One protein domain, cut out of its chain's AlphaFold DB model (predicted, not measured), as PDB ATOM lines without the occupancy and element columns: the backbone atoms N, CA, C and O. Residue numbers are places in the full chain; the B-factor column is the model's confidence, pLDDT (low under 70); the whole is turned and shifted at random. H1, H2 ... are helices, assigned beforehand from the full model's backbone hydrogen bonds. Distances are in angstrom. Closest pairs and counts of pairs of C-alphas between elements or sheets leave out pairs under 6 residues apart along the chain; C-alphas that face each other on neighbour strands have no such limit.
ATOM      1  N   ILE A   2     135.626 197.059 243.353       93.38
ATOM      2  CA  ILE A   2     136.167 197.702 242.131       93.38
ATOM      3  C   ILE A   2     135.564 197.138 240.833       93.38
ATOM      4  O   ILE A   2     135.068 197.915 240.029       93.38
ATOM      5  N   LEU A   3     135.550 195.811 240.633       92.94
ATOM      6  CA  LEU A   3     135.046 195.199 239.391       92.94
ATOM      7  C   LEU A   3     133.572 195.557 239.113       92.94
ATOM      8  O   LEU A   3     133.243 196.032 238.032       92.94
ATOM      9  N   HIS A   4     132.702 195.408 240.117       92.88
ATOM     10  CA  HIS A   4     131.276 195.737 240.002       92.88
ATOM     11  C   HIS A   4     131.034 197.226 239.733       92.88
ATOM     12  O   HIS A   4     130.308 197.556 238.797       92.88
ATOM     13  N   THR A   5     131.662 198.121 240.505       96.44
ATOM     14  CA  THR A   5     131.540 199.572 240.300       96.44
ATOM     15  C   THR A   5     132.050 199.977 238.920       96.44
ATOM     16  O   THR A   5     131.421 200.777 238.237       96.44
ATOM     17  N   SER A   6     133.161 199.389 238.474       96.81
ATOM     18  CA  SER A   6     133.740 199.679 237.160       96.81
ATOM     19  C   SER A   6     132.823 199.230 236.034       96.81
ATOM     20  O   SER A   6     132.581 200.011 235.123       96.81
ATOM     21  N   ARG A   7     132.255 198.021 236.119       95.44
ATOM     22  CA  ARG A   7     131.275 197.531 235.143       95.44
ATOM     23  C   ARG A   7     130.058 198.451 235.063       95.44
ATOM     24  O   ARG A   7     129.719 198.889 233.974       95.44
ATOM     25  N   TYR A   8     129.474 198.813 236.206       95.62
ATOM     26  CA  TYR A   8     128.357 199.759 236.248       95.62
ATOM     27  C   TYR A   8     128.715 201.092 235.574       95.62
ATOM     28  O   TYR A   8     127.985 201.581 234.717       95.62
ATOM     29  N   LEU A   9     129.871 201.663 235.914       97.69
ATOM     30  CA  LEU A   9     130.330 202.918 235.329       97.69
ATOM     31  C   LEU A   9     130.580 202.816 233.822       97.69
ATOM     32  O   LEU A   9     130.231 203.739 233.085       97.69
ATOM     33  N   PHE A  10     131.183 201.722 233.364       96.81
ATOM     34  CA  PHE A  10     131.445 201.489 231.950       96.81
ATOM     35  C   PHE A  10     130.157 201.285 231.153       96.81
ATOM     36  O   PHE A  10     130.050 201.853 230.070       96.81
ATOM     37  N   ASP A  11     129.169 200.577 231.700       94.62
ATOM     38  CA  ASP A  11     127.868 200.379 231.050       94.62
ATOM     39  C   ASP A  11     127.120 201.712 230.868       94.62
ATOM     40  O   ASP A  11     126.484 201.936 229.843       94.62
ATOM     41  N   GLN A  12     127.219 202.627 231.840       97.44
ATOM     42  CA  GLN A  12     126.505 203.911 231.803       97.44
ATOM     43  C   GLN A  12     127.217 205.002 231.000       97.44
ATOM     44  O   GLN A  12     126.575 205.912 230.473       97.44
ATOM     45  N   HIS A  13     128.548 204.973 230.955       97.62
ATOM     46  CA  HIS A  13     129.332 206.106 230.457       97.62
ATOM     47  C   HIS A  13     130.338 205.733 229.366       97.62
ATOM     48  O   HIS A  13     130.919 206.625 228.750       97.62
ATOM     49  N   GLY A  14     130.542 204.445 229.094       95.75
ATOM     50  CA  GLY A  14     131.554 203.949 228.167       95.75
ATOM     51  C   GLY A  14     132.971 203.983 228.748       95.75
ATOM     52  O   GLY A  14     133.300 204.760 229.649       95.75
ATOM     53  N   PHE A  15     133.852 203.141 228.203       96.19
ATOM     54  CA  PHE A  15     135.209 202.963 228.729       96.19
ATOM     55  C   PHE A  15     136.027 204.253 228.717       96.19
ATOM     56  O   PHE A  15     136.724 204.540 229.684       96.19
ATOM     57  N   HIS A  16     135.946 205.055 227.655       96.38
ATOM     58  CA  HIS A  16     136.774 206.257 227.514       96.38
ATOM     59  C   HIS A  16     136.426 207.352 228.531       96.38
ATOM     60  O   HIS A  16     137.333 208.017 229.025       96.38
ATOM     61  N   ASN A  17     135.155 207.474 228.925       97.75
ATOM     62  CA  ASN A  17     134.686 208.556 229.801       97.75
ATOM     63  C   ASN A  17     134.849 208.258 231.302       97.75
ATOM     64  O   ASN A  17     134.586 209.117 232.142       97.75
ATOM     65  N   VAL A  18     135.278 207.047 231.665       98.06
ATOM     66  CA  VAL A  18     135.461 206.637 233.063       98.06
ATOM     67  C   VAL A  18     136.950 206.555 233.392       98.06
ATOM     68  O   VAL A  18     137.667 205.681 232.908       98.06
ATOM     69  N   GLY A  19     137.439 207.476 234.222       97.75
ATOM     70  CA  GLY A  19     138.817 207.473 234.723       97.75
ATOM     71  C   GLY A  19     139.007 206.616 235.980       97.75
ATOM     72  O   GLY A  19     138.057 206.371 236.726       97.75
ATOM     73  N   VAL A  20     140.258 206.224 236.256       97.88
ATOM     74  CA  VAL A  20     140.641 205.490 237.483       97.88
ATOM     75  C   VAL A  20     140.226 206.256 238.740       97.88
ATOM     76  O   VAL A  20     139.741 205.658 239.688       97.88
ATOM     77  N   ASP A  21     140.319 207.584 238.725       98.12
ATOM     78  CA  ASP A  21     139.932 208.465 239.832       98.12
ATOM     79  C   ASP A  21     138.473 208.281 240.244       98.12
ATOM     80  O   ASP A  21     138.162 208.157 241.431       98.12
ATOM     81  N   ARG A  22     137.582 208.234 239.251       98.12
ATOM     82  CA  ARG A  22     136.150 208.040 239.467       98.12
ATOM     83  C   ARG A  22     135.879 206.641 240.006       98.12
ATOM     84  O   ARG A  22     135.161 206.509 240.990       98.12
ATOM     85  N   ILE A  23     136.514 205.626 239.421       97.94
ATOM     86  CA  ILE A  23     136.405 204.240 239.886       97.94
ATOM     87  C   ILE A  23     136.878 204.120 241.336       97.94
ATOM     88  O   ILE A  23     136.166 203.551 242.156       97.94
ATOM     89  N   SER A  24     138.047 204.667 241.671       97.56
ATOM     90  CA  SER A  24     138.595 204.665 243.029       97.56
ATOM     91  C   SER A  24     137.646 205.334 244.020       97.56
ATOM     92  O   SER A  24     137.332 204.743 245.053       97.56
ATOM     93  N   LYS A  25     137.129 206.521 243.678       97.94
ATOM     94  CA  LYS A  25     136.176 207.262 244.514       97.94
ATOM     95  C   LYS A  25     134.892 206.467 244.754       97.94
ATOM     96  O   LYS A  25     134.501 206.277 245.901       97.94
ATOM     97  N   GLU A  26     134.249 205.988 243.693       97.81
ATOM     98  CA  GLU A  26     132.966 205.277 243.791       97.81
ATOM     99  C   GLU A  26     133.110 203.861 244.358       97.81
ATOM    100  O   GLU A  26     132.172 203.311 244.926       97.81
ATOM    101  N   SER A  27     134.301 203.272 244.251       96.81
ATOM    102  CA  SER A  27     134.625 201.995 244.888       96.81
ATOM    103  C   SER A  27     135.117 202.165 246.323       96.81
ATOM    104  O   SER A  27     135.483 201.166 246.921       96.81
ATOM    105  N   ASN A  28     135.189 203.383 246.872       97.00
ATOM    106  CA  ASN A  28     135.742 203.664 248.201       97.00
ATOM    107  C   ASN A  28     137.130 203.025 248.443       97.00
ATOM    108  O   ASN A  28     137.389 202.401 249.474       97.00
ATOM    109  N   VAL A  29     138.028 203.146 247.461       96.50
ATOM    110  CA  VAL A  29     139.421 202.679 247.552       96.50
ATOM    111  C   VAL A  29     140.381 203.771 247.106       96.50
ATOM    112  O   VAL A  29     140.065 204.601 246.256       96.50
ATOM    113  N   SER A  30     141.608 203.748 247.622       97.50
ATOM    114  CA  SER A  30     142.652 204.646 247.124       97.50
ATOM    115  C   SER A  30     143.092 204.264 245.699       97.50
ATOM    116  O   SER A  30     142.979 203.103 245.293       97.50
ATOM    117  N   LYS A  31     143.678 205.211 244.949       96.69
ATOM    118  CA  LYS A  31     144.344 204.899 243.667       96.69
ATOM    119  C   LYS A  31     145.473 203.886 243.842       96.69
ATOM    120  O   LYS A  31     145.639 203.006 243.010       96.69
ATOM    121  N   MET A  32     146.229 203.975 244.936       97.31
ATOM    122  CA  MET A  32     147.289 203.011 245.239       97.31
ATOM    123  C   MET A  32     146.719 201.597 245.387       97.31
ATOM    124  O   MET A  32     147.259 200.647 244.826       97.31
ATOM    125  N   THR A  33     145.593 201.458 246.090       96.69
ATOM    126  CA  THR A  33     144.874 200.189 246.211       96.69
ATOM    127  C   THR A  33     144.381 199.714 244.848       96.69
ATOM    128  O   THR A  33     144.575 198.547 244.531       96.69
ATOM    129  N   PHE A  34     143.810 200.596 244.020       97.19
ATOM    130  CA  PHE A  34     143.430 200.248 242.646       97.19
ATOM    131  C   PHE A  34     144.614 199.648 241.882       97.19
ATOM    132  O   PHE A  34     144.513 198.517 241.412       97.19
ATOM    133  N   TYR A  35     145.749 200.353 241.832       97.25
ATOM    134  CA  TYR A  35     146.924 199.910 241.076       97.25
ATOM    135  C   TYR A  35     147.620 198.681 241.673       97.25
ATOM    136  O   TYR A  35     148.306 197.954 240.957       97.25
ATOM    137  N   LYS A  36     147.407 198.393 242.964       95.62
ATOM    138  CA  LYS A  36     147.832 197.134 243.593       95.62
ATOM    139  C   LYS A  36     147.089 195.923 243.018       95.62
ATOM    140  O   LYS A  36     147.690 194.861 242.895       95.62
ATOM    141  N   TYR A  37     145.804 196.069 242.688       93.94
ATOM    142  CA  TYR A  37     144.984 194.987 242.127       93.94
ATOM    143  C   TYR A  37     144.986 194.973 240.595       93.94
ATOM    144  O   TYR A  37     145.010 193.904 239.991       93.94
ATOM    145  N   PHE A  38     144.993 196.145 239.962       95.44
ATOM    146  CA  PHE A  38     144.884 196.305 238.516       95.44
ATOM    147  C   PHE A  38     146.056 197.128 237.997       95.44
ATOM    148  O   PHE A  38     146.145 198.327 238.247       95.44
ATOM    149  N   LYS A  39     146.950 196.496 237.232       95.00
ATOM    150  CA  LYS A  39     148.153 197.165 236.707       95.00
ATOM    151  C   LYS A  39     147.839 198.368 235.809       95.00
ATOM    152  O   LYS A  39     148.650 199.283 235.720       95.00
ATOM    153  N   SER A  40     146.675 198.377 235.165       97.19
ATOM    154  CA  SER A  40     146.175 199.499 234.374       97.19
ATOM    155  C   SER A  40     144.645 199.487 234.309       97.19
ATOM    156  O   SER A  40     143.998 198.519 234.722       97.19
ATOM    157  N   LYS A  41     144.060 200.559 233.765       96.50
ATOM    158  CA  LYS A  41     142.623 200.621 233.468       96.50
ATOM    159  C   LYS A  41     142.244 199.600 232.395       96.50
ATOM    160  O   LYS A  41     141.204 198.965 232.502       96.50
ATOM    161  N   GLU A  42     143.098 199.420 231.399       97.81
ATOM    162  CA  GLU A  42     142.909 198.467 230.307       97.81
ATOM    163  C   GLU A  42     142.863 197.038 230.853       97.81
ATOM    164  O   GLU A  42     141.972 196.284 230.479       97.81
ATOM    165  N   LYS A  43     143.729 196.693 231.820       97.19
ATOM    166  CA  LYS A  43     143.688 195.364 232.448       97.19
ATOM    167  C   LYS A  43     142.412 195.140 233.262       97.19
ATOM    168  O   LYS A  43     141.887 194.034 233.300       97.19
ATOM    169  N   LEU A  44     141.893 196.182 233.906       97.19
ATOM    170  CA  LEU A  44     140.583 196.112 234.551       97.19
ATOM    171  C   LEU A  44     139.454 195.920 233.526       97.19
ATOM    172  O   LEU A  44     138.546 195.138 233.782       97.19
ATOM    173  N   ILE A  45     139.502 196.610 232.382       97.06
ATOM    174  CA  ILE A  45     138.512 196.442 231.307       97.06
ATOM    175  C   ILE A  45     138.545 195.006 230.775       97.06
ATOM    176  O   ILE A  45     137.493 194.387 230.669       97.06
ATOM    177  N   GLU A  46     139.732 194.463 230.507       96.62
ATOM    178  CA  GLU A  46     139.919 193.071 230.080       96.62
ATOM    179  C   GLU A  46     139.273 192.094 231.076       96.62
ATOM    180  O   GLU A  46     138.426 191.298 230.684       96.62
ATOM    181  N   LEU A  47     139.551 192.245 232.376       94.62
ATOM    182  CA  LEU A  47     138.947 191.415 233.427       94.62
ATOM    183  C   LEU A  47     137.419 191.580 233.522       94.62
ATOM    184  O   LEU A  47     136.709 190.617 233.804       94.62
ATOM    185  N   CYS A  48     136.886 192.786 233.295       94.00
ATOM    186  CA  CYS A  48     135.438 193.001 233.218       94.00
ATOM    187  C   CYS A  48     134.811 192.233 232.043       94.00
ATOM    188  O   CYS A  48     133.713 191.692 232.193       94.00
ATOM    189  N   LEU A  49     135.484 192.203 230.888       94.50
ATOM    190  CA  LEU A  49     135.017 191.501 229.692       94.50
ATOM    191  C   LEU A  49     135.091 189.982 229.869       94.50
ATOM    192  O   LEU A  49     134.112 189.303 229.571       94.50
ATOM    193  N   GLU A  50     136.193 189.469 230.419       95.06
ATOM    194  CA  GLU A  50     136.357 188.049 230.761       95.06
ATOM    195  C   GLU A  50     135.253 187.589 231.721       95.06
ATOM    196  O   GLU A  50     134.520 186.647 231.423       95.06
ATOM    197  N   PHE A  51     135.031 188.327 232.814       91.88
ATOM    198  CA  PHE A  51     133.967 188.019 233.772       91.88
ATOM    199  C   PHE A  51     132.573 188.029 233.126       91.88
ATOM    200  O   PHE A  51     131.718 187.192 233.433       91.88
ATOM    201  N   HIS A  52     132.316 188.984 232.226       91.69
ATOM    202  CA  HIS A  52     131.047 189.048 231.510       91.69
ATOM    203  C   HIS A  52     130.863 187.847 230.578       91.69
ATOM    204  O   HIS A  52     129.792 187.237 230.580       91.69
ATOM    205  N   GLN A  53     131.905 187.481 229.832       96.06
ATOM    206  CA  GLN A  53     131.904 186.322 228.949       96.06
ATOM    207  C   GLN A  53     131.667 185.021 229.724       96.06
ATOM    208  O   GLN A  53     130.803 184.236 229.334       96.06
ATOM    209  N   GLU A  54     132.373 184.809 230.835       96.12
ATOM    210  CA  GLU A  54     132.190 183.637 231.699       96.12
ATOM    211  C   GLU A  54     130.760 183.561 232.244       96.12
ATOM    212  O   GLU A  54     130.126 182.505 232.198       96.12
ATOM    213  N   THR A  55     130.210 184.694 232.690       94.00
ATOM    214  CA  THR A  55     128.826 184.768 233.180       94.00
ATOM    215  C   THR A  55     127.829 184.377 232.086       94.00
ATOM    216  O   THR A  55     126.902 183.608 232.341       94.00
ATOM    217  N   LEU A  56     128.016 184.874 230.860       95.69
ATOM    218  CA  LEU A  56     127.157 184.523 229.726       95.69
ATOM    219  C   LEU A  56     127.255 183.031 229.384       95.69
ATOM    220  O   LEU A  56     126.233 182.378 229.186       95.69
ATOM    221  N   GLN A  57     128.466 182.469 229.360       97.25
ATOM    222  CA  GLN A  57     128.675 181.041 229.108       97.25
ATOM    223  C   GLN A  57     127.997 180.168 230.171       97.25
ATOM    224  O   GLN A  57     127.364 179.162 229.833       97.25
ATOM    225  N   GLN A  58     128.074 180.566 231.442       96.69
ATOM    226  CA  GLN A  58     127.396 179.879 232.543       96.69
ATOM    227  C   GLN A  58     125.871 179.948 232.406       96.69
ATOM    228  O   GLN A  58     125.204 178.933 232.592       96.69
ATOM    229  N   GLN A  59     125.318 181.107 232.034       96.06
ATOM    230  CA  GLN A  59     123.876 181.271 231.811       96.06
ATOM    231  C   GLN A  59     123.371 180.425 230.638       96.06
ATOM    232  O   GLN A  59     122.341 179.768 230.747       96.06
ATOM    233  N   VAL A  60     124.103 180.397 229.523       96.69
ATOM    234  CA  VAL A  60     123.758 179.527 228.388       96.69
ATOM    235  C   VAL A  60     123.805 178.058 228.811       96.69
ATOM    236  O   VAL A  60     122.866 177.310 228.542       96.69
ATOM    237  N   SER A  61     124.859 177.649 229.519       96.56
ATOM    238  CA  SER A  61     125.014 176.267 229.986       96.56
ATOM    239  C   SER A  61     123.896 175.857 230.947       96.56
ATOM    240  O   SER A  61     123.372 174.751 230.828       96.56
ATOM    241  N   SER A  62     123.479 176.747 231.857       96.50
ATOM    242  CA  SER A  62     122.394 176.452 232.796       96.50
ATOM    243  C   SER A  62     121.058 176.261 232.076       96.50
ATOM    244  O   SER A  62     120.348 175.297 232.367       96.50
ATOM    245  N   ILE A  63     120.753 177.095 231.076       95.88
ATOM    246  CA  ILE A  63     119.552 176.959 230.240       95.88
ATOM    247  C   ILE A  63     119.562 175.620 229.493       95.88
ATOM    248  O   ILE A  63     118.556 174.912 229.503       95.88
ATOM    249  N   LEU A  64     120.690 175.238 228.885       94.12
ATOM    250  CA  LEU A  64     120.806 173.961 228.172       94.12
ATOM    251  C   LEU A  64     120.672 172.754 229.115       94.12
ATOM    252  O   LEU A  64     120.037 171.772 228.749       94.12
ATOM    253  N   SER A  65     121.210 172.845 230.337       91.50
ATOM    254  CA  SER A  65     121.107 171.779 231.345       91.50
ATOM    255  C   SER A  65     119.734 171.665 232.019       91.50
ATOM    256  O   SER A  65     119.443 170.631 232.601       91.50
ATOM    257  N   THR A  66     118.896 172.708 231.952       76.12
ATOM    258  CA  THR A  66     117.542 172.733 232.550       76.12
ATOM    259  C   THR A  66     116.472 172.172 231.600       76.12
ATOM    260  O   THR A  66     115.362 171.872 232.026       76.12
ATOM    261  N   ASN A  67     116.785 172.051 230.304       57.91
ATOM    262  CA  ASN A  67     115.879 171.536 229.267       57.91
ATOM    263  C   ASN A  67     116.137 170.053 228.905       57.91
ATOM    264  O   ASN A  67     115.626 169.576 227.891       57.91
ATOM    265  N   LEU A  68     116.926 169.346 229.719       51.56
ATOM    266  CA  LEU A  68     117.141 167.892 229.703       51.56
ATOM    267  C   LEU A  68     116.627 167.303 231.019       51.56
ATOM    268  O   LEU A  68     116.069 166.186 230.967       51.56
TER     269      LEU A  68
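Overview. This is residues 2 to 68 of the 68 residues of the protein "TetR family transcriptional regulator" of Acinetobacter baumannii (UniProt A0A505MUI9). A small compact head, made of the short helices H1, H2 and H3 and the first part of the long helix H4, has one long arm: the rest of H4 sticks out of the head, with residues 53 to 68 standing free. In the head the short helices pack crosswise, H1 on H2 and H2 on H3, and H1 also crosses H4 near the root of the arm. The printed part has 67 residues with four named helices, H1, H2, H3 and H4 in chain order, and no named strand, and its class is all helix. The whole is loose, with a radius of gyration of the C-alphas of 14.7 A, and spans 48 by 24 by 19 A; the arm makes the length.

Arrangement. Begin at H1, residues 2 to 13, and go on to H2, residues 20 to 26: the two touch about perpendicular, at 77 degrees, and their closest C-alphas, those of Ser 6 and Ile 23, are 5.9 A apart. Next look at H3, residues 31 to 37, which touches H2 about perpendicular, at 82 degrees, with the C-alphas of Ser 24 and Lys 31 closest at 5.8 A. H1 and H3 are close but not clearly touching, with the C-alphas of Ile 2 and Phe 34 closest at 7.7 A; they run opposite ways at a steep tilt of 68 degrees, only just short of about perpendicular. Then take H4, residues 41 to 66: its residues 44 to 48 alone touch residues 3 to 7 of H1, about perpendicular at 88 degrees, and the closest C-alphas, those of Arg 7 and Cys 48, are 6.4 A apart. H2 and H4 are close but not clearly touching, with the C-alphas of Val 20 and Lys 41 closest at 6.6 A. H3 and H4 are near each other, with 6 pairs of C-alphas within 10 A. The packing of the helices is mostly crossed: of the three touching pairs, 0 are at a shallow tilt. In H1, H2, H3 and H4 every O i to N i+4 pair is within hydrogen-bond range.

Along the chain. Find C-alpha 2 at (136.167, 197.702, 242.131); from there H1 runs 15.9 A to C-alpha 13. H2 covers 9.9 A from Val 20 to Glu 26, and H3 covers 10.1 A from Lys 31 to Tyr 37. At C-alpha 41, (142.623, 200.621, 233.468), H4 begins, and it runs 37.5 A to C-alpha 66 at (117.542, 172.733, 232.550).

Size, cuts and confidence. Look at Met 32 and Leu 68 for the two C-alphas farthest apart, 48.8 A. Without the residues that stand free, the body has 51 residues and spans 24 by 19 by 17 A. The printed part has no cut; the links H2 to H3 and H3 to H4 are tight, and H1 to H2 is short. The mean pLDDT of the printed part is 94.6, and residues 67 to 68 are under 70.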